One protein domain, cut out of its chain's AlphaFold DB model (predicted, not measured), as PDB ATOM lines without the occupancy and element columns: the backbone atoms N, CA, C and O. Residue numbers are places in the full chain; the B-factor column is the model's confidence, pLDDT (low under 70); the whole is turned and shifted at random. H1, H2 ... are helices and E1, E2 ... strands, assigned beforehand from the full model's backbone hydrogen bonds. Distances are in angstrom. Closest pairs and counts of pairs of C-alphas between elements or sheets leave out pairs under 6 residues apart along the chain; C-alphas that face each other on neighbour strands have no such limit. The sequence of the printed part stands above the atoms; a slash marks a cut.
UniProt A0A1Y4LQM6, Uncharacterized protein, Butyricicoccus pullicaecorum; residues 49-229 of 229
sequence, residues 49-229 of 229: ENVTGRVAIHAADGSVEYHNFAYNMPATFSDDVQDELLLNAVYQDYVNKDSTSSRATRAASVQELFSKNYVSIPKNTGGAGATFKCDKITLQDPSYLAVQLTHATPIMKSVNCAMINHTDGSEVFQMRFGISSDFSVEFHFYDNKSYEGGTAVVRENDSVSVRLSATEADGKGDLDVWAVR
ATOM      1  N   GLU A  49     -68.198  45.933 -11.558       72.75
ATOM      2  CA  GLU A  49     -68.057  44.712 -10.774       72.75
ATOM      3  C   GLU A  49     -68.064  45.053  -9.285       72.75
ATOM      4  O   GLU A  49     -67.437  46.014  -8.844       72.75
ATOM      5  N   ASN A  50     -68.809  44.284  -8.492       75.62
ATOM      6  CA  ASN A  50     -68.801  44.450  -7.042       75.62
ATOM      7  C   ASN A  50     -67.665  43.608  -6.458       75.62
ATOM      8  O   ASN A  50     -67.719  42.378  -6.495       75.62
ATOM      9  N   VAL A  51     -66.658  44.289  -5.924       74.62
ATOM     10  CA  VAL A  51     -65.492  43.694  -5.278       74.62
ATOM     11  C   VAL A  51     -65.704  43.756  -3.772       74.62
ATOM     12  O   VAL A  51     -65.834  44.836  -3.194       74.62
ATOM     13  N   THR A  52     -65.725  42.597  -3.117       79.19
ATOM     14  CA  THR A  52     -65.770  42.507  -1.654       79.19
ATOM     15  C   THR A  52     -64.408  42.126  -1.110       79.19
ATOM     16  O   THR A  52     -63.750  41.204  -1.601       79.19
ATOM     17  N   GLY A  53     -63.981  42.808  -0.058       77.31
ATOM     18  CA  GLY A  53     -62.668  42.569   0.501       77.31
ATOM     19  C   GLY A  53     -62.574  42.862   1.978       77.31
ATOM     20  O   GLY A  53     -63.545  43.246   2.641       77.31
ATOM     21  N   ARG A  54     -61.367  42.658   2.487       81.00
ATOM     22  CA  ARG A  54     -61.006  42.965   3.862       81.00
ATOM     23  C   ARG A  54     -59.729  43.789   3.899       81.00
ATOM     24  O   ARG A  54     -58.814  43.592   3.109       81.00
ATOM     25  N   VAL A  55     -59.673  44.710   4.840       80.44
ATOM     26  CA  VAL A  55     -58.487  45.471   5.202       80.44
ATOM     27  C   VAL A  55     -58.063  44.993   6.569       80.44
ATOM     28  O   VAL A  55     -58.890  44.920   7.478       80.44
ATOM     29  N   ALA A  56     -56.791  44.678   6.717       79.75
ATOM     30  CA  ALA A  56     -56.171  44.437   8.001       79.75
ATOM     31  C   ALA A  56     -55.155  45.551   8.251       79.75
ATOM     32  O   ALA A  56     -54.167  45.671   7.525       79.75
ATOM     33  N   ILE A  57     -55.406  46.373   9.263       80.00
ATOM     34  CA  ILE A  57     -54.490  47.423   9.697       80.00
ATOM     35  C   ILE A  57     -53.691  46.854  10.862       80.00
ATOM     36  O   ILE A  57     -54.236  46.544  11.920       80.00
ATOM     37  N   HIS A  58     -52.396  46.669  10.641       75.12
ATOM     38  CA  HIS A  58     -51.474  46.149  11.638       75.12
ATOM     39  C   HIS A  58     -50.817  47.317  12.360       75.12
ATOM     40  O   HIS A  58     -50.131  48.145  11.749       75.12
ATOM     41  N   ALA A  59     -51.028  47.369  13.670       71.12
ATOM     42  CA  ALA A  59     -50.416  48.355  14.534       71.12
ATOM     43  C   ALA A  59     -49.062  47.869  15.063       71.12
ATOM     44  O   ALA A  59     -48.730  46.682  15.088       71.12
ATOM     45  N   ALA A  60     -48.277  48.828  15.535       64.56
ATOM     46  CA  ALA A  60     -46.918  48.614  16.009       64.56
ATOM     47  C   ALA A  60     -46.804  47.766  17.293       64.56
ATOM     48  O   ALA A  60     -45.734  47.251  17.614       64.56
ATOM     49  N   ASP A  61     -47.898  47.629  18.043       66.69
ATOM     50  CA  ASP A  61     -47.995  46.778  19.232       66.69
ATOM     51  C   ASP A  61     -48.357  45.317  18.900       66.69
ATOM     52  O   ASP A  61     -48.519  44.493  19.803       66.69
ATOM     53  N   GLY A  62     -48.463  44.986  17.608       65.19
ATOM     54  CA  GLY A  62     -48.844  43.667  17.113       65.19
ATOM     55  C   GLY A  62     -50.353  43.420  17.095       65.19
ATOM     56  O   GLY A  62     -50.775  42.316  16.743       65.19
ATOM     57  N   SER A  63     -51.174  44.408  17.466       72.94
ATOM     58  CA  SER A  63     -52.622  44.330  17.277       72.94
ATOM     59  C   SER A  63     -52.996  44.483  15.800       72.94
ATOM     60  O   SER A  63     -52.275  45.089  15.002       72.94
ATOM     61  N   VAL A  64     -54.125  43.875  15.428       77.75
ATOM     62  CA  VAL A  64     -54.647  43.906  14.058       77.75
ATOM     63  C   VAL A  64     -56.116  44.282  14.099       77.75
ATOM     64  O   VAL A  64     -56.919  43.590  14.730       77.75
ATOM     65  N   GLU A  65     -56.463  45.353  13.396       81.06
ATOM     66  CA  GLU A  65     -57.841  45.778  13.177       81.06
ATOM     67  C   GLU A  65     -58.311  45.320  11.800       81.06
ATOM     68  O   GLU A  65     -57.588  45.445  10.813       81.06
ATOM     69  N   TYR A  66     -59.523  44.768  11.731       81.25
ATOM     70  CA  TYR A  66     -60.096  44.259  10.489       81.25
ATOM     71  C   TYR A  66     -61.310  45.082  10.073       81.25
ATOM     72  O   TYR A  66     -62.247  45.259  10.855       81.25
ATOM     73  N   HIS A  67     -61.335  45.494   8.809       81.62
ATOM     74  CA  HIS A  67     -62.452  46.204   8.201       81.62
ATOM     75  C   HIS A  67     -62.877  45.515   6.913       81.62
ATOM     76  O   HIS A  67     -62.078  45.348   5.999       81.62
ATOM     77  N   ASN A  68     -64.143  45.126   6.819       82.38
ATOM     78  CA  ASN A  68     -64.683  44.598   5.572       82.38
ATOM     79  C   ASN A  68     -65.176  45.757   4.703       82.38
ATOM     80  O   ASN A  68     -65.762  46.711   5.224       82.38
ATOM     81  N   PHE A  69     -64.994  45.632   3.393       76.62
ATOM     82  CA  PHE A  69     -65.444  46.612   2.414       76.62
ATOM     83  C   PHE A  69     -66.171  45.950   1.245       76.62
ATOM     84  O   PHE A  69     -65.994  44.765   0.951       76.62
ATOM     85  N   ALA A  70     -66.981  46.755   0.567       78.31
ATOM     86  CA  ALA A  70     -67.540  46.447  -0.736       78.31
ATOM     87  C   ALA A  70     -67.337  47.676  -1.622       78.31
ATOM     88  O   ALA A  70     -67.721  48.781  -1.237       78.31
ATOM     89  N   TYR A  71     -66.716  47.486  -2.780       74.19
ATOM     90  CA  TYR A  71     -66.394  48.554  -3.711       74.19
ATOM     91  C   TYR A  71     -66.927  48.222  -5.101       74.19
ATOM     92  O   TYR A  71     -66.822  47.098  -5.584       74.19
ATOM     93  N   ASN A  72     -67.509  49.226  -5.742       77.94
ATOM     94  CA  ASN A  72     -68.039  49.118  -7.090       77.94
ATOM     95  C   ASN A  72     -66.929  49.486  -8.080       77.94
ATOM     96  O   ASN A  72     -66.715  50.663  -8.368       77.94
ATOM     97  N   MET A  73     -66.217  48.471  -8.566       75.12
ATOM     98  CA  MET A  73     -65.073  48.616  -9.453       75.12
ATOM     99  C   MET A  73     -65.512  48.768 -10.910       75.12
ATOM    100  O   MET A  73     -66.285  47.948 -11.409       75.12
ATOM    101  N   PRO A  74     -65.027  49.773 -11.647       71.62
ATOM    102  CA  PRO A  74     -65.321  49.872 -13.066       71.62
ATOM    103  C   PRO A  74     -64.568  48.799 -13.857       71.62
ATOM    104  O   PRO A  74     -63.347  48.854 -13.982       71.62
ATOM    105  N   ALA A  75     -65.306  47.876 -14.472       69.94
ATOM    106  CA  ALA A  75     -64.750  46.733 -15.205       69.94
ATOM    107  C   ALA A  75     -64.040  47.120 -16.521       69.94
ATOM    108  O   ALA A  75     -63.553  46.269 -17.258       69.94
ATOM    109  N   THR A  76     -64.038  48.408 -16.874       73.50
ATOM    110  CA  THR A  76     -63.442  48.931 -18.110       73.50
ATOM    111  C   THR A  76     -61.964  49.285 -17.977       73.50
ATOM    112  O   THR A  76     -61.325  49.565 -18.991       73.50
ATOM    113  N   PHE A  77     -61.432  49.347 -16.755       70.81
ATOM    114  CA  PHE A  77     -60.017  49.630 -16.514       70.81
ATOM    115  C   PHE A  77     -59.186  48.343 -16.545       70.81
ATOM    116  O   PHE A  77     -59.726  47.261 -16.336       70.81
ATOM    117  N   SER A  78     -57.886  48.453 -16.826       74.94
ATOM    118  CA  SER A  78     -56.959  47.326 -16.664       74.94
ATOM    119  C   SER A  78     -56.828  46.943 -15.193       74.94
ATOM    120  O   SER A  78     -56.977  47.815 -14.338       74.94
ATOM    121  N   ASP A  79     -56.496  45.683 -14.922       73.62
ATOM    122  CA  ASP A  79     -56.359  45.130 -13.566       73.62
ATOM    123  C   ASP A  79     -55.472  46.018 -12.672       73.62
ATOM    124  O   ASP A  79     -55.939  46.481 -11.637       73.62
ATOM    125  N   ASP A  80     -54.290  46.429 -13.149       68.88
ATOM    126  CA  ASP A  80     -53.372  47.316 -12.407       68.88
ATOM    127  C   ASP A  80     -54.023  48.647 -11.971       68.88
ATOM    128  O   ASP A  80     -53.805  49.153 -10.872       68.88
ATOM    129  N   VAL A  81     -54.865  49.227 -12.835       71.50
ATOM    130  CA  VAL A  81     -55.567  50.490 -12.549       71.50
ATOM    131  C   VAL A  81     -56.731  50.242 -11.594       71.50
ATOM    132  O   VAL A  81     -57.048  51.102 -10.773       71.50
ATOM    133  N   GLN A  82     -57.379  49.080 -11.683       74.31
ATOM    134  CA  GLN A  82     -58.420  48.688 -10.741       74.31
ATOM    135  C   GLN A  82     -57.839  48.480  -9.337       74.31
ATOM    136  O   GLN A  82     -58.389  49.023  -8.380       74.31
ATOM    137  N   ASP A  83     -56.706  47.788  -9.206       74.94
ATOM    138  CA  ASP A  83     -56.028  47.590  -7.920       74.94
ATOM    139  C   ASP A  83     -55.578  48.925  -7.309       74.94
ATOM    140  O   ASP A  83     -55.816  49.176  -6.123       74.94
ATOM    141  N   GLU A  84     -55.044  49.844  -8.123       74.50
ATOM    142  CA  GLU A  84     -54.693  51.199  -7.682       74.50
ATOM    143  C   GLU A  84     -55.917  51.971  -7.153       74.50
ATOM    144  O   GLU A  84     -55.872  52.597  -6.087       74.50
ATOM    145  N   LEU A  85     -57.036  51.940  -7.887       74.62
ATOM    146  CA  LEU A  85     -58.284  52.599  -7.489       74.62
ATOM    147  C   LEU A  85     -58.863  51.989  -6.209       74.62
ATOM    148  O   LEU A  85     -59.332  52.726  -5.336       74.62
ATOM    149  N   LEU A  86     -58.806  50.661  -6.081       78.44
ATOM    150  CA  LEU A  86     -59.290  49.940  -4.912       78.44
ATOM    151  C   LEU A  86     -58.468  50.282  -3.672       78.44
ATOM    152  O   LEU A  86     -59.036  50.627  -2.635       78.44
ATOM    153  N   LEU A  87     -57.138  50.237  -3.794       81.25
ATOM    154  CA  LEU A  87     -56.210  50.574  -2.721       81.25
ATOM    155  C   LEU A  87     -56.405  52.023  -2.262       81.25
ATOM    156  O   LEU A  87     -56.461  52.292  -1.060       81.25
ATOM    157  N   ASN A  88     -56.564  52.951  -3.209       77.25
ATOM    158  CA  ASN A  88     -56.859  54.352  -2.920       77.25
ATOM    159  C   ASN A  88     -58.176  54.519  -2.153       77.25
ATOM    160  O   ASN A  88     -58.211  55.253  -1.165       77.25
ATOM    161  N   ALA A  89     -59.249  53.848  -2.582       73.69
ATOM    162  CA  ALA A  89     -60.548  53.913  -1.915       73.69
ATOM    163  C   ALA A  89     -60.475  53.356  -0.485       73.69
ATOM    164  O   ALA A  89     -60.883  54.016   0.470       73.69
ATOM    165  N   VAL A  90     -59.864  52.182  -0.330       79.19
ATOM    166  CA  VAL A  90     -59.639  51.530   0.962       79.19
ATOM    167  C   VAL A  90     -58.827  52.421   1.909       79.19
ATOM    168  O   VAL A  90     -59.170  52.561   3.085       79.19
ATOM    169  N   TYR A  91     -57.761  53.049   1.412       77.62
ATOM    170  CA  TYR A  91     -56.936  53.936   2.223       77.62
ATOM    171  C   TYR A  91     -57.726  55.134   2.760       77.62
ATOM    172  O   TYR A  91     -57.632  55.460   3.946       77.62
ATOM    173  N   GLN A  92     -58.532  55.779   1.913       73.31
ATOM    174  CA  GLN A  92     -59.330  56.931   2.335       73.31
ATOM    175  C   GLN A  92     -60.364  56.557   3.399       73.31
ATOM    176  O   GLN A  92     -60.486  57.260   4.403       73.31
ATOM    177  N   ASP A  93     -61.055  55.434   3.212       72.62
ATOM    178  CA  ASP A  93     -62.184  55.057   4.063       72.62
ATOM    179  C   ASP A  93     -61.768  54.497   5.426       72.62
ATOM    180  O   ASP A  93     -62.482  54.691   6.417       72.62
ATOM    181  N   TYR A  94     -60.631  53.798   5.495       74.38
ATOM    182  CA  TYR A  94     -60.242  53.060   6.701       74.38
ATOM    183  C   TYR A  94     -58.989  53.603   7.373       74.38
ATOM    184  O   TYR A  94     -58.904  53.570   8.595       74.38
ATOM    185  N   VAL A  95     -58.039  54.140   6.608       72.25
ATOM    186  CA  VAL A  95     -56.765  54.615   7.160       72.25
ATOM    187  C   VAL A  95     -56.801  56.120   7.435       72.25
ATOM    188  O   VAL A  95     -56.331  56.575   8.476       72.25
ATOM    189  N   ASN A  96     -57.415  56.913   6.554       69.81
ATOM    190  CA  ASN A  96     -57.479  58.376   6.687       69.81
ATOM    191  C   ASN A  96     -58.696  58.880   7.497       69.81
ATOM    192  O   ASN A  96     -58.859  60.087   7.687       69.81
ATOM    193  N   LYS A  97     -59.547  57.972   7.995       63.97
ATOM    194  CA  LYS A  97     -60.847  58.275   8.622       63.97
ATOM    195  C   LYS A  97     -60.773  59.211   9.840       63.97
ATOM    196  O   LYS A  97     -61.688  60.004  10.048       63.97
ATOM    197  N   ASP A  98     -59.678  59.164  10.601       52.09
ATOM    198  CA  ASP A  98     -59.491  59.943  11.840       52.09
ATOM    199  C   ASP A  98     -58.667  61.233  11.654       52.09
ATOM    200  O   ASP A  98     -58.376  61.966  12.608       52.09
ATOM    201  N   SER A  99     -58.294  61.562  10.417       51.97
ATOM    202  CA  SER A  99     -57.561  62.786  10.105       51.97
ATOM    203  C   SER A  99     -58.508  63.990  10.132       51.97
ATOM    204  O   SER A  99     -59.172  64.320   9.158       51.97
ATOM    205  N   THR A 100     -58.527  64.741  11.234       46.50
ATOM    206  CA  THR A 100     -59.182  66.073  11.305       46.50
ATOM    207  C   THR A 100     -58.475  67.147  10.457       46.50
ATOM    208  O   THR A 100     -58.839  68.324  10.489       46.50
ATOM    209  N   SER A 101     -57.444  66.767   9.696       46.75
ATOM    210  CA  SER A 101     -56.663  67.669   8.857       46.75
ATOM    211  C   SER A 101     -57.238  67.745   7.440       46.75
ATOM    212  O   SER A 101     -57.828  66.794   6.933       46.75
ATOM    213  N   SER A 102     -56.982  68.842   6.726       42.91
ATOM    214  CA  SER A 102     -57.303  68.996   5.297       42.91
ATOM    215  C   SER A 102     -56.619  67.970   4.364       42.91
ATOM    216  O   SER A 102     -56.744  68.079   3.146       42.91
ATOM    217  N   ARG A 103     -55.899  66.969   4.904       38.78
ATOM    218  CA  ARG A 103     -55.447  65.775   4.171       38.78
ATOM    219  C   ARG A 103     -56.550  64.724   3.982       38.78
ATOM    220  O   ARG A 103     -56.424  63.934   3.056       38.78
ATOM    221  N   ALA A 104     -57.631  64.748   4.766       44.25
ATOM    222  CA  ALA A 104     -58.762  63.808   4.663       44.25
ATOM    223  C   ALA A 104     -59.574  63.902   3.353       44.25
ATOM    224  O   ALA A 104     -60.533  63.171   3.155       44.25
ATOM    225  N   THR A 105     -59.218  64.832   2.462       43.75
ATOM    226  CA  THR A 105     -59.913  65.095   1.187       43.75
ATOM    227  C   THR A 105     -59.019  64.933  -0.044       43.75
ATOM    228  O   THR A 105     -59.458  65.216  -1.158       43.75
ATOM    229  N   ARG A 106     -57.760  64.497   0.108       52.16
ATOM    230  CA  ARG A 106     -56.871  64.228  -1.033       52.16
ATOM    231  C   ARG A 106     -56.820  62.732  -1.298       52.16
ATOM    232  O   ARG A 106     -56.577  61.987  -0.357       52.16
ATOM    233  N   ALA A 107     -56.988  62.329  -2.562       58.81
ATOM    234  CA  ALA A 107     -56.720  60.963  -3.012       58.81
ATOM    235  C   ALA A 107     -55.357  60.493  -2.487       58.81
ATOM    236  O   ALA A 107     -54.420  61.304  -2.408       58.81
ATOM    237  N   ALA A 108     -55.264  59.216  -2.101       67.00
ATOM    238  CA  ALA A 108     -54.000  58.693  -1.612       67.00
ATOM    239  C   ALA A 108     -52.974  58.791  -2.743       67.00
ATOM    240  O   ALA A 108     -53.301  58.700  -3.927       67.00
ATOM    241  N   SER A 109     -51.730  59.080  -2.389       78.44
ATOM    242  CA  SER A 109     -50.632  58.944  -3.336       78.44
ATOM    243  C   SER A 109     -50.093  57.531  -3.165       78.44
ATOM    244  O   SER A 109     -49.563  57.206  -2.104       78.44
ATOM    245  N   VAL A 110     -50.264  56.692  -4.181       84.81
ATOM    246  CA  VAL A 110     -49.829  55.293  -4.172       84.81
ATOM    247  C   VAL A 110     -48.685  55.092  -5.158       84.81
ATOM    248  O   VAL A 110     -48.611  55.753  -6.192       84.81
ATOM    249  N   GLN A 111     -47.759  54.207  -4.811       87.19
ATOM    250  CA  GLN A 111     -46.688  53.753  -5.687       87.19
ATOM    251  C   GLN A 111     -46.629  52.231  -5.606       87.19
ATOM    252  O   GLN A 111     -46.328  51.691  -4.541       87.19
ATOM    253  N   GLU A 112     -46.844  51.548  -6.725       89.00
ATOM    254  CA  GLU A 112     -46.528  50.127  -6.826       89.00
ATOM    255  C   GLU A 112     -45.006  49.930  -6.717       89.00
ATOM    256  O   GLU A 112     -44.214  50.601  -7.382       89.00
ATOM    257  N   LEU A 113     -44.590  49.041  -5.819       89.81
ATOM    258  CA  LEU A 113     -43.192  48.681  -5.590       89.81
ATOM    259  C   LEU A 113     -42.856  47.303  -6.163       89.81
ATOM    260  O   LEU A 113     -41.692  47.001  -6.407       89.81
ATOM    261  N   PHE A 114     -43.842  46.424  -6.285       90.12
ATOM    262  CA  PHE A 114     -43.673  45.093  -6.840       90.12
ATOM    263  C   PHE A 114     -45.046  44.553  -7.209       90.12
ATOM    264  O   PHE A 114     -45.909  44.512  -6.341       90.12
ATOM    265  N   SER A 115     -45.196  44.065  -8.434       89.94
ATOM    266  CA  SER A 115     -46.318  43.219  -8.829       89.94
ATOM    267  C   SER A 115     -45.784  41.983  -9.537       89.94
ATOM    268  O   SER A 115     -44.895  42.057 -10.401       89.94
ATOM    269  N   LYS A 116     -46.263  40.805  -9.128       87.19
ATOM    270  CA  LYS A 116     -45.923  39.562  -9.814       87.19
ATOM    271  C   LYS A 116     -46.950  38.466  -9.608       87.19
ATOM    272  O   LYS A 116     -47.227  38.044  -8.486       87.19
ATOM    273  N   ASN A 117     -47.315  37.861 -10.730       87.31
ATOM    274  CA  ASN A 117     -48.218  36.722 -10.754       87.31
ATOM    275  C   ASN A 117     -47.500  35.406 -10.427       87.31
ATOM    276  O   ASN A 117     -46.366  35.155 -10.860       87.31
ATOM    277  N   TYR A 118     -48.193  34.536  -9.696       86.44
ATOM    278  CA  TYR A 118     -47.795  33.174  -9.350       86.44
ATOM    279  C   TYR A 118     -46.406  33.056  -8.710       86.44
ATOM    280  O   TYR A 118     -45.612  32.167  -9.055       86.44
ATOM    281  N   VAL A 119     -46.098  33.920  -7.741       90.75
ATOM    282  CA  VAL A 119     -44.872  33.792  -6.951       90.75
ATOM    283  C   VAL A 119     -44.896  32.512  -6.122       90.75
ATOM    284  O   VAL A 119     -45.875  32.203  -5.450       90.75
ATOM    285  N   SER A 120     -43.807  31.741  -6.157       92.12
ATOM    286  CA  SER A 120     -43.661  30.555  -5.308       92.12
ATOM    287  C   SER A 120     -43.342  30.967  -3.875       92.12
ATOM    288  O   SER A 120     -42.332  31.626  -3.627       92.12
ATOM    289  N   ILE A 121     -44.173  30.526  -2.934       91.62
ATOM    290  CA  ILE A 121     -44.041  30.802  -1.507       91.62
ATOM    291  C   ILE A 121     -43.773  29.467  -0.797       91.62
ATOM    292  O   ILE A 121     -44.678  28.635  -0.685       91.62
ATOM    293  N   PRO A 122     -42.533  29.225  -0.340       90.88
ATOM    294  CA  PRO A 122     -42.175  27.967   0.291       90.88
ATOM    295  C   PRO A 122     -42.764  27.873   1.698       90.88
ATOM    296  O   PRO A 122     -42.908  28.879   2.401       90.88
ATOM    297  N   LYS A 123     -43.034  26.648   2.141       90.69
ATOM    298  CA  LYS A 123     -43.365  26.337   3.524       90.69
ATOM    299  C   LYS A 123     -42.214  26.753   4.433       90.69
ATOM    300  O   LYS A 123     -41.049  26.426   4.201       90.69
ATOM    301  N   ASN A 124     -42.557  27.408   5.531       86.25
ATOM    302  CA  ASN A 124     -41.632  27.743   6.589       86.25
ATOM    303  C   ASN A 124     -41.170  26.457   7.293       86.25
ATOM    304  O   ASN A 124     -41.924  25.811   8.022       86.25
ATOM    305  N   THR A 125     -39.914  26.091   7.058       84.06
ATOM    306  CA  THR A 125     -39.228  24.955   7.694       84.06
ATOM    307  C   THR A 125     -38.135  25.410   8.668       84.06
ATOM    308  O   THR A 125     -37.310  24.604   9.090       84.06
ATOM    309  N   GLY A 126     -38.113  26.700   9.031       74.00
ATOM    310  CA  GLY A 126     -37.040  27.328   9.811       74.00
ATOM    311  C   GLY A 126     -35.866  27.850   8.970       74.00
ATOM    312  O   GLY A 126     -34.902  28.364   9.530       74.00
ATOM    313  N   GLY A 127     -35.934  27.719   7.639       70.38
ATOM    314  CA  GLY A 127     -34.994  28.319   6.688       70.38
ATOM    315  C   GLY A 127     -35.433  29.698   6.178       70.38
ATOM    316  O   GLY A 127     -36.492  30.208   6.543       70.38
ATOM    317  N   ALA A 128     -34.622  30.299   5.300       68.75
ATOM    318  CA  ALA A 128     -34.975  31.557   4.644       68.75
ATOM    319  C   ALA A 128     -36.184  31.363   3.706       68.75
ATOM    320  O   ALA A 128     -36.180  30.466   2.863       68.75
ATOM    321  N   GLY A 129     -37.210  32.207   3.857       82.50
ATOM    322  CA  GLY A 129     -38.354  32.268   2.939       82.50
ATOM    323  C   GLY A 129     -37.982  32.792   1.543       82.50
ATOM    324  O   GLY A 129     -36.843  33.194   1.291       82.50
ATOM    325  N   ALA A 130     -38.955  32.835   0.631       89.06
ATOM    326  CA  ALA A 130     -38.765  33.443  -0.685       89.06
ATOM    327  C   ALA A 130     -38.651  34.963  -0.548       89.06
ATOM    328  O   ALA A 130     -39.519  35.585   0.051       89.06
ATOM    329  N   THR A 131     -37.582  35.557  -1.083       90.50
ATOM    330  CA  THR A 131     -37.345  37.006  -1.012       90.50
ATOM    331  C   THR A 131     -37.513  37.640  -2.386       90.50
ATOM    332  O   THR A 131     -36.878  37.221  -3.353       90.50
ATOM    333  N   PHE A 132     -38.339  38.675  -2.448       91.38
ATOM    334  CA  PHE A 132     -38.694  39.428  -3.639       91.38
ATOM    335  C   PHE A 132     -38.186  40.854  -3.470       91.38
ATOM    336  O   PHE A 132     -38.583  41.557  -2.543       91.38
ATOM    337  N   LYS A 133     -37.250  41.264  -4.331       91.19
ATOM    338  CA  LYS A 133     -36.777  42.651  -4.351       91.19
ATOM    339  C   LYS A 133     -37.873  43.531  -4.929       91.19
ATOM    340  O   LYS A 133     -38.412  43.191  -5.978       91.19
ATOM    341  N   CYS A 134     -38.147  44.632  -4.250       90.06
ATOM    342  CA  CYS A 134     -39.067  45.649  -4.715       90.06
ATOM    343  C   CYS A 134     -38.290  46.789  -5.379       90.06
ATOM    344  O   CYS A 134     -37.076  46.935  -5.187       90.06
ATOM    345  N   ASP A 135     -39.014  47.612  -6.120       88.38
ATOM    346  CA  ASP A 135     -38.530  48.879  -6.625       88.38
ATOM    347  C   ASP A 135     -38.256  49.862  -5.487       88.38
ATOM    348  O   ASP A 135     -38.747  49.754  -4.358       88.38
ATOM    349  N   LYS A 136     -37.405  50.836  -5.801       90.31
ATOM    350  CA  LYS A 136     -37.035  51.899  -4.874       90.31
ATOM    351  C   LYS A 136     -38.243  52.796  -4.611       90.31
ATOM    352  O   LYS A 136     -38.949  53.198  -5.539       90.31
ATOM    353  N   ILE A 137     -38.437  53.180  -3.354       90.00
ATOM    354  CA  ILE A 137     -39.506  54.109  -2.992       90.00
ATOM    355  C   ILE A 137     -39.149  55.499  -3.527       90.00
ATOM    356  O   ILE A 137     -38.096  56.054  -3.211       90.00
ATOM    357  N   THR A 138     -40.023  56.057  -4.358       91.06
ATOM    358  CA  THR A 138     -39.936  57.421  -4.908       91.06
ATOM    359  C   THR A 138     -41.047  58.322  -4.374       91.06
ATOM    360  O   THR A 138     -40.981  59.543  -4.513       91.06
ATOM    361  N   LEU A 139     -42.049  57.731  -3.724       88.31
ATOM    362  CA  LEU A 139     -43.096  58.447  -3.021       88.31
ATOM    363  C   LEU A 139     -42.511  59.231  -1.836       88.31
ATOM    364  O   LEU A 139     -41.810  58.672  -0.994       88.31
ATOM    365  N   GLN A 140     -42.818  60.527  -1.768       86.81
ATOM    366  CA  GLN A 140     -42.409  61.398  -0.661       86.81
ATOM    367  C   GLN A 140     -43.226  61.097   0.593       86.81
ATOM    368  O   GLN A 140     -44.449  61.075   0.512       86.81
ATOM    369  N   ASP A 141     -42.575  60.956   1.748       79.81
ATOM    370  CA  ASP A 141     -43.216  60.715   3.051       79.81
ATOM    371  C   ASP A 141     -44.269  59.577   3.041       79.81
ATOM    372  O   ASP A 141     -45.428  59.812   3.410       79.81
ATOM    373  N   PRO A 142     -43.912  58.347   2.613       81.81
ATOM    374  CA  PRO A 142     -44.837  57.220   2.657       81.81
ATOM    375  C   PRO A 142     -45.271  56.967   4.105       81.81
ATOM    376  O   PRO A 142     -44.456  56.960   5.031       81.81
ATOM    377  N   SER A 143     -46.574  56.791   4.303       76.88
ATOM    378  CA  SER A 143     -47.172  56.578   5.626       76.88
ATOM    379  C   SER A 143     -47.476  55.108   5.890       76.88
ATOM    380  O   SER A 143     -47.512  54.704   7.047       76.88
ATOM    381  N   TYR A 144     -47.661  54.311   4.834       79.12
ATOM    382  CA  TYR A 144     -47.953  52.888   4.934       79.12
ATOM    383  C   TYR A 144     -47.286  52.114   3.804       79.12
ATOM    384  O   TYR A 144     -47.022  52.639   2.720       79.12
ATOM    385  N   LEU A 145     -47.078  50.829   4.063       82.19
ATOM    386  CA  LEU A 145     -46.877  49.826   3.030       82.19
ATOM    387  C   LEU A 145     -48.123  48.955   2.993       82.19
ATOM    388  O   LEU A 145     -48.630  48.574   4.051       82.19
ATOM    389  N   ALA A 146     -48.601  48.664   1.792       84.25
ATOM    390  CA  ALA A 146     -49.675  47.715   1.576       84.25
ATOM    391  C   ALA A 146     -49.119  46.461   0.906       84.25
ATOM    392  O   ALA A 146     -48.342  46.550  -0.045       84.25
ATOM    393  N   VAL A 147     -49.507  45.295   1.417       86.12
ATOM    394  CA  VAL A 147     -49.229  44.000   0.789       86.12
ATOM    395  C   VAL A 147     -50.555  43.323   0.484       86.12
ATOM    396  O   VAL A 147     -51.416  43.227   1.362       86.12
ATOM    397  N   GLN A 148     -50.688  42.845  -0.745       86.56
ATOM    398  CA  GLN A 148     -51.835  42.102  -1.245       86.56
ATOM    399  C   GLN A 148     -51.343  40.750  -1.760       86.56
ATOM    400  O   GLN A 148     -50.371  40.675  -2.509       86.56
ATOM    401  N   LEU A 149     -51.994  39.672  -1.317       85.50
ATOM    402  CA  LEU A 149     -51.785  38.334  -1.866       85.50
ATOM    403  C   LEU A 149     -53.127  37.788  -2.354       85.50
ATOM    404  O   LEU A 149     -53.981  37.428  -1.543       85.50
ATOM    405  N   THR A 150     -53.295  37.685  -3.666       82.19
ATOM    406  CA  THR A 150     -54.498  37.139  -4.303       82.19
ATOM    407  C   THR A 150     -54.208  35.787  -4.945       82.19
ATOM    408  O   THR A 150     -53.064  35.324  -5.012       82.19
ATOM    409  N   HIS A 151     -55.276  35.076  -5.321       83.38
ATOM    410  CA  HIS A 151     -55.208  33.758  -5.972       83.38
ATOM    411  C   HIS A 151     -54.294  32.747  -5.262       83.38
ATOM    412  O   HIS A 151     -53.703  31.854  -5.879       83.38
ATOM    413  N   ALA A 152     -54.180  32.880  -3.938       83.88
ATOM    414  CA  ALA A 152     -53.339  32.022  -3.135       83.88
ATOM    415  C   ALA A 152     -53.811  30.567  -3.236       83.88
ATOM    416  O   ALA A 152     -55.006  30.260  -3.233       83.88
ATOM    417  N   THR A 153     -52.855  29.645  -3.307       85.69
ATOM    418  CA  THR A 153     -53.153  28.215  -3.408       85.69
ATOM    419  C   THR A 153     -54.021  27.804  -2.211       85.69
ATOM    420  O   THR A 153     -53.600  28.046  -1.081       85.69
ATOM    421  N   PRO A 154     -55.175  27.126  -2.393       82.88
ATOM    422  CA  PRO A 154     -56.165  26.930  -1.321       82.88
ATOM    423  C   PRO A 154     -55.667  26.230  -0.045       82.88
ATOM    424  O   PRO A 154     -56.314  26.304   1.006       82.88
ATOM    425  N   ILE A 155     -54.548  25.506  -0.146       84.06
ATOM    426  CA  ILE A 155     -53.893  24.821   0.972       84.06
ATOM    427  C   ILE A 155     -53.104  25.772   1.884       84.06
ATOM    428  O   ILE A 155     -52.886  25.449   3.050       84.06
ATOM    429  N   MET A 156     -52.703  26.942   1.384       83.69
ATOM    430  CA  MET A 156     -52.077  27.987   2.185       83.69
ATOM    431  C   MET A 156     -53.167  28.693   2.995       83.69
ATOM    432  O   MET A 156     -54.097  29.255   2.422       83.69
ATOM    433  N   LYS A 157     -53.083  28.634   4.327       82.19
ATOM    434  CA  LYS A 157     -54.043  29.300   5.227       82.19
ATOM    435  C   LYS A 157     -53.456  30.537   5.879       82.19
ATOM    436  O   LYS A 157     -54.203  31.421   6.286       82.19
ATOM    437  N   SER A 158     -52.134  30.628   5.948       85.19
ATOM    438  CA  SER A 158     -51.450  31.876   6.248       85.19
ATOM    439  C   SER A 158     -50.029  31.903   5.699       85.19
ATOM    440  O   SER A 158     -49.434  30.873   5.369       85.19
ATOM    441  N   VAL A 159     -49.472  33.104   5.621       85.19
ATOM    442  CA  VAL A 159     -48.089  33.347   5.215       85.19
ATOM    443  C   VAL A 159     -47.460  34.303   6.206       85.19
ATOM    444  O   VAL A 159     -48.058  35.302   6.601       85.19
ATOM    445  N   ASN A 160     -46.238  33.984   6.612       83.69
ATOM    446  CA  ASN A 160     -45.380  34.946   7.268       83.69
ATOM    447  C   ASN A 160     -44.754  35.829   6.201       83.69
ATOM    448  O   ASN A 160     -44.162  35.318   5.247       83.69
ATOM    449  N   CYS A 161     -44.839  37.127   6.399       81.94
ATOM    450  CA  CYS A 161     -44.189  38.110   5.565       81.94
ATOM    451  C   CYS A 161     -43.205  38.907   6.405       81.94
ATOM    452  O   CYS A 161     -43.410  39.112   7.598       81.94
ATOM    453  N   ALA A 162     -42.095  39.295   5.807       80.44
ATOM    454  CA  ALA A 162     -41.188  40.236   6.411       80.44
ATOM    455  C   ALA A 162     -40.752  41.257   5.374       80.44
ATOM    456  O   ALA A 162     -40.434  40.892   4.244       80.44
ATOM    457  N   MET A 163     -40.716  42.526   5.756       80.06
ATOM    458  CA  MET A 163     -40.160  43.577   4.913       80.06
ATOM    459  C   MET A 163     -38.764  43.911   5.397       80.06
ATOM    460  O   MET A 163     -38.538  44.082   6.589       80.06
ATOM    461  N   ILE A 164     -37.823  43.985   4.466       81.56
ATOM    462  CA  ILE A 164     -36.416  44.257   4.747       81.56
ATOM    463  C   ILE A 164     -36.059  45.548   4.027       81.56
ATOM    464  O   ILE A 164     -36.223  45.626   2.808       81.56
ATOM    465  N   ASN A 165     -35.577  46.539   4.771       81.25
ATOM    466  CA  ASN A 165     -35.019  47.762   4.221       81.25
ATOM    467  C   ASN A 165     -33.512  47.565   4.070       81.25
ATOM    468  O   ASN A 165     -32.778  47.354   5.033       81.25
ATOM    469  N   HIS A 166     -33.040  47.598   2.831       82.12
ATOM    470  CA  HIS A 166     -31.631  47.399   2.499       82.12
ATOM    471  C   HIS A 166     -30.803  48.670   2.686       82.12
ATOM    472  O   HIS A 166     -29.576  48.590   2.672       82.12
ATOM    473  N   THR A 167     -31.444  49.831   2.851       79.38
ATOM    474  CA  THR A 167     -30.759  51.114   3.050       79.38
ATOM    475  C   THR A 167     -30.088  51.180   4.419       79.38
ATOM    476  O   THR A 167     -28.938  51.600   4.523       79.38
ATOM    477  N   ASP A 168     -30.790  50.744   5.466       72.88
ATOM    478  CA  ASP A 168     -30.292  50.718   6.845       72.88
ATOM    479  C   ASP A 168     -30.083  49.294   7.389       72.88
ATOM    480  O   ASP A 168     -29.563  49.120   8.492       72.88
ATOM    481  N   GLY A 169     -30.433  48.269   6.604       66.81
ATOM    482  CA  GLY A 169     -30.306  46.863   6.978       66.81
ATOM    483  C   GLY A 169     -31.340  46.406   8.007       66.81
ATOM    484  O   GLY A 169     -31.179  45.323   8.574       66.81
ATOM    485  N   SER A 170     -32.371  47.212   8.277       66.56
ATOM    486  CA  SER A 170     -33.421  46.861   9.225       66.56
ATOM    487  C   SER A 170     -34.390  45.830   8.633       66.56
ATOM    488  O   SER A 170     -34.833  45.923   7.485       66.56
ATOM    489  N   GLU A 171     -34.743  44.823   9.436       64.62
ATOM    490  CA  GLU A 171     -35.992  44.096   9.221       64.62
ATOM    491  C   GLU A 171     -37.101  45.019   9.723       64.62
ATOM    492  O   GLU A 171     -37.224  45.280  10.918       64.62
ATOM    493  N   VAL A 172     -37.823  45.604   8.774       62.72
ATOM    494  CA  VAL A 172     -38.787  46.675   9.013       62.72
ATOM    495  C   VAL A 172     -40.014  46.082   9.690       62.72
ATOM    496  O   VAL A 172     -40.504  46.620  10.670       62.72
ATOM    497  N   PHE A 173     -40.479  44.921   9.226       66.62
ATOM    498  CA  PHE A 173     -41.664  44.270   9.777       66.62
ATOM    499  C   PHE A 173     -41.555  42.756   9.659       66.62
ATOM    500  O   PHE A 173     -41.061  42.274   8.644       66.62
ATOM    501  N   GLN A 174     -42.095  42.026  10.637       68.25
ATOM    502  CA  GLN A 174     -42.422  40.607  10.521       68.25
ATOM    503  C   GLN A 174     -43.901  40.420  10.877       68.25
ATOM    504  O   GLN A 174     -44.377  40.888  11.905       68.25
ATOM    505  N   MET A 175     -44.647  39.755  10.006       72.94
ATOM    506  CA  MET A 175     -46.100  39.641  10.085       72.94
ATOM    507  C   MET A 175     -46.538  38.233   9.714       72.94
ATOM    508  O   MET A 175     -45.821  37.501   9.032       72.94
ATOM    509  N   ARG A 176     -47.755  37.879  10.115       73.62
ATOM    510  CA  ARG A 176     -48.463  36.703   9.620       73.62
ATOM    511  C   ARG A 176     -49.816  37.158   9.096       73.62
ATOM    512  O   ARG A 176     -50.640  37.609   9.884       73.62
ATOM    513  N   PHE A 177     -50.049  37.031   7.795       74.69
ATOM    514  CA  PHE A 177     -51.362  37.285   7.212       74.69
ATOM    515  C   PHE A 177     -52.120  35.977   6.993       74.69
ATOM    516  O   PHE A 177     -51.555  34.978   6.536       74.69
ATOM    517  N   GLY A 178     -53.393  35.969   7.386       70.94
ATOM    518  CA  GLY A 178     -54.316  34.880   7.088       70.94
ATOM    519  C   GLY A 178     -54.761  34.961   5.635       70.94
ATOM    520  O   GLY A 178     -54.992  36.047   5.129       70.94
ATOM    521  N   ILE A 179     -54.892  33.817   4.973       74.25
ATOM    522  CA  ILE A 179     -55.458  33.729   3.630       74.25
ATOM    523  C   ILE A 179     -56.901  33.271   3.799       74.25
ATOM    524  O   ILE A 179     -57.157  32.119   4.167       74.25
ATOM    525  N   SER A 180     -57.842  34.184   3.572       67.88
ATOM    526  CA  SER A 180     -59.264  33.857   3.534       67.88
ATOM    527  C   SER A 180     -59.707  33.599   2.095       67.88
ATOM    528  O   SER A 180     -59.315  34.307   1.177       67.88
ATOM    529  N   SER A 181     -60.545  32.579   1.911       63.25
ATOM    530  CA  SER A 181     -61.270  32.340   0.658       63.25
ATOM    531  C   SER A 181     -62.587  33.114   0.572       63.25
ATOM    532  O   SER A 181     -63.287  33.007  -0.429       63.25
ATOM    533  N   ASP A 182     -62.961  33.823   1.638       65.19
ATOM    534  CA  ASP A 182     -64.278  34.449   1.779       65.19
ATOM    535  C   ASP A 182     -64.320  35.853   1.156       65.19
ATOM    536  O   ASP A 182     -65.393  36.439   1.017       65.19
ATOM    537  N   PHE A 183     -63.156  36.383   0.775       58.16
ATOM    538  CA  PHE A 183     -62.973  37.711   0.206       58.16
ATOM    539  C   PHE A 183     -62.242  37.615  -1.130       58.16
ATOM    540  O   PHE A 183     -61.371  36.764  -1.306       58.16
ATOM    541  N   SER A 184     -62.591  38.500  -2.065       59.47
ATOM    542  CA  SER A 184     -61.908  38.572  -3.362       59.47
ATOM    543  C   SER A 184     -60.517  39.200  -3.249       59.47
ATOM    544  O   SER A 184     -59.602  38.788  -3.956       59.47
ATOM    545  N   VAL A 185     -60.345  40.141  -2.312       69.44
ATOM    546  CA  VAL A 185     -59.086  40.851  -2.057       69.44
ATOM    547  C   VAL A 185     -58.900  41.086  -0.556       69.44
ATOM    548  O   VAL A 185     -59.859  41.382   0.163       69.44
ATOM    549  N   GLU A 186     -57.655  40.989  -0.084       74.38
ATOM    550  CA  GLU A 186     -57.263  41.417   1.257       74.38
ATOM    551  C   GLU A 186     -56.036  42.336   1.197       74.38
ATOM    552  O   GLU A 186     -54.997  41.954   0.657       74.38
ATOM    553  N   PHE A 187     -56.166  43.542   1.759       75.31
ATOM    554  CA  PHE A 187     -55.067  44.497   1.899       75.31
ATOM    555  C   PHE A 187     -54.552  44.505   3.329       75.31
ATOM    556  O   PHE A 187     -55.326  44.647   4.279       75.31
ATOM    557  N   HIS A 188     -53.237  44.445   3.483       74.25
ATOM    558  CA  HIS A 188     -52.599  44.593   4.781       74.25
ATOM    559  C   HIS A 188     -51.827  45.910   4.853       74.25
ATOM    560  O   HIS A 188     -50.800  46.038   4.191       74.25
ATOM    561  N   PHE A 189     -52.312  46.863   5.655       70.38
ATOM    562  CA  PHE A 189     -51.647  48.145   5.912       70.38
ATOM    563  C   PHE A 189     -50.809  48.070   7.181       70.38
ATOM    564  O   PHE A 189     -51.261  47.545   8.199       70.38
ATOM    565  N   TYR A 190     -49.619  48.659   7.133       69.81
ATOM    566  CA  TYR A 190     -48.691  48.691   8.262       69.81
ATOM    567  C   TYR A 190     -48.419  50.131   8.682       69.81
ATOM    568  O   TYR A 190     -47.833  50.894   7.913       69.81
ATOM    569  N   ASP A 191     -48.864  50.501   9.889       65.88
ATOM    570  CA  ASP A 191     -48.584  51.821  10.468       65.88
ATOM    571  C   ASP A 191     -47.084  51.911  10.781       65.88
ATOM    572  O   ASP A 191     -46.525  51.064  11.483       65.88
ATOM    573  N   ASN A 192     -46.433  52.926  10.219       60.75
ATOM    574  CA  ASN A 192     -44.988  53.151  10.116       60.75
ATOM    575  C   ASN A 192     -44.294  53.414  11.475       60.75
ATOM    576  O   ASN A 192     -43.627  54.440  11.644       60.75
ATOM    577  N   LYS A 193     -44.526  52.577  12.501       52.53
ATOM    578  CA  LYS A 193     -44.278  52.956  13.903       52.53
ATOM    579  C   LYS A 193     -43.388  52.025  14.723       52.53
ATOM    580  O   LYS A 193     -42.532  52.571  15.412       52.53
ATOM    581  N   SER A 194     -43.471  50.694  14.634       52.16
ATOM    582  CA  SER A 194     -42.416  49.786  15.142       52.16
ATOM    583  C   SER A 194     -42.788  48.309  15.050       52.16
ATOM    584  O   SER A 194     -43.956  47.969  15.173       52.16
ATOM    585  N   TYR A 195     -41.787  47.434  14.982       47.31
ATOM    586  CA  TYR A 195     -41.896  46.033  15.399       47.31
ATOM    587  C   TYR A 195     -40.754  45.748  16.393       47.31
ATOM    588  O   TYR A 195     -39.633  46.215  16.198       47.31
ATOM    589  N   GLU A 196     -41.048  45.077  17.513       50.91
ATOM    590  CA  GLU A 196     -40.068  44.704  18.560       50.91
ATOM    591  C   GLU A 196     -39.189  45.858  19.111       50.91
ATOM    592  O   GLU A 196     -38.052  45.660  19.537       50.91
ATOM    593  N   GLY A 197     -39.718  47.087  19.152       48.06
ATOM    594  CA  GLY A 197     -39.017  48.255  19.707       48.06
ATOM    595  C   GLY A 197     -38.039  48.953  18.751       48.06
ATOM    596  O   GLY A 197     -37.403  49.927  19.154       48.06
ATOM    597  N   GLY A 198     -37.936  48.505  17.494       51.81
ATOM    598  CA  GLY A 198     -37.258  49.228  16.412       51.81
ATOM    599  C   GLY A 198     -38.238  50.091  15.615       51.81
ATOM    600  O   GLY A 198     -39.366  49.672  15.375       51.81
ATOM    601  N   THR A 199     -37.840  51.301  15.201       53.97
ATOM    602  CA  THR A 199     -38.699  52.151  14.360       53.97
ATOM    603  C   THR A 199     -38.680  51.633  12.926       53.97
ATOM    604  O   THR A 199     -37.695  51.772  12.206       53.97
ATOM    605  N   ALA A 200     -39.789  51.036  12.527       57.91
ATOM    606  CA  ALA A 200     -40.024  50.484  11.211       57.91
ATOM    607  C   ALA A 200     -40.507  51.600  10.272       57.91
ATOM    608  O   ALA A 200     -41.703  51.716  10.033       57.91
ATOM    609  N   VAL A 201     -39.591  52.485   9.856       69.56
ATOM    610  CA  VAL A 201     -39.919  53.660   9.027       69.56
ATOM    611  C   VAL A 201     -39.450  53.449   7.601       69.56
ATOM    612  O   VAL A 201     -38.243  53.445   7.364       69.56
ATOM    613  N   VAL A 202     -40.381  53.362   6.654       75.94
ATOM    614  CA  VAL A 202     -40.054  53.560   5.237       75.94
ATOM    615  C   VAL A 202     -40.021  55.035   4.880       75.94
ATOM    616  O   VAL A 202     -40.802  55.840   5.393       75.94
ATOM    617  N   ARG A 203     -39.090  55.391   4.001       84.50
ATOM    618  CA  ARG A 203     -38.851  56.749   3.526       84.50
ATOM    619  C   ARG A 203     -38.696  56.764   2.016       84.50
ATOM    620  O   ARG A 203     -38.379  55.757   1.380       84.50
ATOM    621  N   GLU A 204     -38.860  57.952   1.450       89.50
ATOM    622  CA  GLU A 204     -38.402  58.209   0.092       89.50
ATOM    623  C   GLU A 204     -36.928  57.799  -0.030       89.50
ATOM    624  O   GLU A 204     -36.105  58.093   0.838       89.50
ATOM    625  N   ASN A 205     -36.598  57.162  -1.144       89.56
ATOM    626  CA  ASN A 205     -35.302  56.601  -1.484       89.56
ATOM    627  C   ASN A 205     -34.900  55.295  -0.794       89.56
ATOM    628  O   ASN A 205     -33.809  54.799  -1.091       89.56
ATOM    629  N   ASP A 206     -35.762  54.692   0.022       87.00
ATOM    630  CA  ASP A 206     -35.477  53.367   0.557       87.00
ATOM    631  C   ASP A 206     -35.540  52.271  -0.513       87.00
ATOM    632  O   ASP A 206     -36.378  52.289  -1.420       87.00
ATOM    633  N   SER A 207     -34.638  51.294  -0.394       88.38
ATOM    634  CA  SER A 207     -34.677  50.054  -1.168       88.38
ATOM    635  C   SER A 207     -35.231  48.946  -0.290       88.38
ATOM    636  O   SER A 207     -34.593  48.558   0.687       88.38
ATOM    637  N   VAL A 208     -36.377  48.381  -0.662       86.00
ATOM    638  CA  VAL A 208     -37.057  47.367   0.153       86.00
ATOM    639  C   VAL A 208     -37.146  46.013  -0.550       86.00
ATOM    640  O   VAL A 208     -37.012  45.893  -1.767       86.00
ATOM    641  N   SER A 209     -37.337  44.957   0.232       88.44
ATOM    642  CA  SER A 209     -37.739  43.645  -0.272       88.44
ATOM    643  C   SER A 209     -38.777  43.020   0.638       88.44
ATOM    644  O   SER A 209     -38.732  43.231   1.849       88.44
ATOM    645  N   VAL A 210     -39.613  42.161   0.074       87.88
ATOM    646  CA  VAL A 210     -40.565  41.339   0.814       87.88
ATOM    647  C   VAL A 210     -40.067  39.899   0.874       87.88
ATOM    648  O   VAL A 210     -39.712  39.309  -0.142       87.88
ATOM    649  N   ARG A 211     -40.043  39.307   2.065       87.56
ATOM    650  CA  ARG A 211     -39.725  37.901   2.310       87.56
ATOM    651  C   ARG A 211     -40.983  37.167   2.749       87.56
ATOM    652  O   ARG A 211     -41.529  37.489   3.792       87.56
ATOM    653  N   LEU A 212     -41.398  36.144   2.010       88.38
ATOM    654  CA  LEU A 212     -42.588  35.344   2.297       88.38
ATOM    655  C   LEU A 212     -42.243  33.899   2.663       88.38
ATOM    656  O   LEU A 212     -41.354  33.279   2.077       88.38
ATOM    657  N   SER A 213     -42.994  33.330   3.604       89.12
ATOM    658  CA  SER A 213     -42.983  31.894   3.894       89.12
ATOM    659  C   SER A 213     -44.359  31.414   4.354       89.12
ATOM    660  O   SER A 213     -44.930  31.956   5.295       89.12
ATOM    661  N   ALA A 214     -44.902  30.388   3.713       89.12
ATOM    662  CA  ALA A 214     -46.202  29.823   4.060       89.12
ATOM    663  C   ALA A 214     -46.113  29.002   5.352       89.12
ATOM    664  O   ALA A 214     -45.096  28.371   5.622       89.12
ATOM    665  N   THR A 215     -47.155  28.975   6.179       85.00
ATOM    666  CA  THR A 215     -47.099  28.254   7.466       85.00
ATOM    667  C   THR A 215     -47.448  26.773   7.341       85.00
ATOM    668  O   THR A 215     -46.808  25.936   7.978       85.00
ATOM    669  N   GLU A 216     -48.434  26.415   6.517       84.38
ATOM    670  CA  GLU A 216     -48.944  25.038   6.452       84.38
ATOM    671  C   GLU A 216     -48.250  24.189   5.378       84.38
ATOM    672  O   GLU A 216     -47.826  23.056   5.645       84.38
ATOM    673  N   ALA A 217     -48.133  24.730   4.167       88.00
ATOM    674  CA  ALA A 217     -47.681  24.029   2.971       88.00
ATOM    675  C   ALA A 217     -47.091  25.014   1.961       88.00
ATOM    676  O   ALA A 217     -47.417  26.198   1.999       88.00
ATOM    677  N   ASP A 218     -46.247  24.515   1.057       89.56
ATOM    678  CA  ASP A 218     -45.809  25.296  -0.095       89.56
ATOM    679  C   ASP A 218     -47.025  25.725  -0.918       89.56
ATOM    680  O   ASP A 218     -48.019  24.999  -1.026       89.56
ATOM    681  N   GLY A 219     -46.915  26.872  -1.569       89.81
ATOM    682  CA  GLY A 219     -47.887  27.241  -2.576       89.81
ATOM    683  C   GLY A 219     -47.466  28.459  -3.365       89.81
ATOM    684  O   GLY A 219     -46.279  28.759  -3.507       89.81
ATOM    685  N   LYS A 220     -48.459  29.092  -3.973       91.12
ATOM    686  CA  LYS A 220     -48.300  30.209  -4.896       91.12
ATOM    687  C   LYS A 220     -49.444  31.192  -4.734       91.12
ATOM    688  O   LYS A 220     -50.513  30.776  -4.292       91.12
ATOM    689  N   GLY A 221     -49.225  32.429  -5.147       87.81
ATOM    690  CA  GLY A 221     -50.252  33.454  -5.307       87.81
ATOM    691  C   GLY A 221     -49.708  34.614  -6.131       87.81
ATOM    692  O   GLY A 221     -48.527  34.607  -6.487       87.81
ATOM    693  N   ASP A 222     -50.562  35.578  -6.419       88.62
ATOM    694  CA  ASP A 222     -50.174  36.842  -7.035       88.62
ATOM    695  C   ASP A 222     -49.883  37.828  -5.906       88.62
ATOM    696  O   ASP A 222     -50.629  37.878  -4.927       88.62
ATOM    697  N   LEU A 223     -48.733  38.496  -5.974       88.62
ATOM    698  CA  LEU A 223     -48.219  39.336  -4.898       88.62
ATOM    699  C   LEU A 223     -48.006  40.754  -5.397       88.62
ATOM    700  O   LEU A 223     -47.134  40.973  -6.243       88.62
ATOM    701  N   ASP A 224     -48.683  41.684  -4.736       90.25
ATOM    702  CA  ASP A 224     -48.563  43.111  -4.988       90.25
ATOM    703  C   ASP A 224     -48.133  43.837  -3.712       90.25
ATOM    704  O   ASP A 224     -48.570  43.532  -2.595       90.25
ATOM    705  N   VAL A 225     -47.214  44.784  -3.870       89.12
ATOM    706  CA  VAL A 225     -46.620  45.556  -2.779       89.12
ATOM    707  C   VAL A 225     -46.627  47.018  -3.169       89.12
ATOM    708  O   VAL A 225     -46.103  47.381  -4.220       89.12
ATOM    709  N   TRP A 226     -47.155  47.862  -2.292       89.00
ATOM    710  CA  TRP A 226     -47.370  49.276  -2.563       89.00
ATOM    711  C   TRP A 226     -46.840  50.141  -1.420       89.00
ATOM    712  O   TRP A 226     -46.925  49.760  -0.252       89.00
ATOM    713  N   ALA A 227     -46.335  51.330  -1.739       87.50
ATOM    714  CA  ALA A 227     -46.171  52.427  -0.790       87.50
ATOM    715  C   ALA A 227     -47.366  53.377  -0.895       87.50
ATOM    716  O   ALA A 227     -47.802  53.701  -1.998       87.50
ATOM    717  N   VAL A 228     -47.881  53.834   0.247       84.06
ATOM    718  CA  VAL A 228     -49.102  54.649   0.319       84.06
ATOM    719  C   VAL A 228     -48.889  55.868   1.215       84.06
ATOM    720  O   VAL A 228     -48.257  55.773   2.272       84.06
ATOM    721  N   ARG A 229     -49.427  57.018   0.798       79.69
ATOM    722  CA  ARG A 229     -49.442  58.283   1.544       79.69
ATOM    723  C   ARG A 229     -50.806  58.955   1.511       79.69
ATOM    724  O   ARG A 229     -51.370  59.090   0.405       79.69
TER     725      ARG A 229
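This is residues 49 to 229 of the 229 residues of an uncharacterized protein of Butyricicoccus pullicaecorum (UniProt A0A1Y4LQM6). Two twisted sheets make a sandwich, only partly face to face: E1 and E2, a hairpin, carry the larger sheet out past the smaller one. There the larger sheet curls round the single helix H1, and the loop of residues 97 to 102 sticks out free. The printed part has 181 residues with one named helix and ten named strands, in the order E1 E2 H1 E3 to E10; it is mostly strand. The larger sheet, E2 E1 E8 E5 E10 E3, is mixed, and the smaller, E4 E9 E6 E7, is antiparallel. The whole is compact, with a radius of gyration of the C-alphas of 15.6 A and spans of 47 by 38 by 28 A.

E1, residues 49 to 58, and E2, residues 64 to 74, are a hairpin, antiparallel at 157 degrees, with N 55 and O 67 within hydrogen-bond range at 2.7 A. E8, residues 185 to 191, is parallel to E1 at 29 degrees, with N 56 and O 187 2.8 A apart. Then come E5, residues 144 to 150, E10, residues 219 to 228, and the edge strand E3, residues 110 to 121, each antiparallel to the strand before: N 188 and O 147 are 3.0 A apart, N 146 and O 226 2.9 A, N 113 and O 225 2.8 A. H1, residues 79 to 95, is on one face of this sheet, and the two make two layers, a helix on one face of a sheet; the closest C-alphas of H1 and E2, those of Gln 82 and Met 73, are 6.8 A apart. Every O i to N i+4 pair in H1 is within hydrogen-bond range. In the second sheet, E4, residues 130 to 136, E9, residues 207 to 214, E6, residues 158 to 165, and E7, residues 171 to 178, are antiparallel neighbours in this order, with N 132 and O 210 at 2.8 A, N 162 and O 211 at 2.8 A, and N 161 and O 175 at 2.8 A; E6 and E7 are a hairpin. The facing parts of the sheets are 9.3 A centre to centre, their strands at 42 degrees. E3 with E10, E4 with E9, E5 with E8 and E6 with E7 form a jelly roll, one long hairpin wound over both sheets.

E1 begins at C-alpha 49, (-68.057, 44.712, -10.774), and is 27.9 A long; E2 is 29.8 A and H1 22.8 A. E3, 25.3 A, bends by 84 degrees at residue 118. E10 is 27.6 A long and ends at C-alpha 228, (-49.102, 54.649, 0.319).

The C-alphas of Ser 102 and Thr 125, the two farthest apart, are 47.7 A apart. The printed part has no cut. The links H1 to E3 and E8 to E9 are long. Mean pLDDT of the printed part is 76.6; residues 96 to 108 and 190 to 201 are among those under 70.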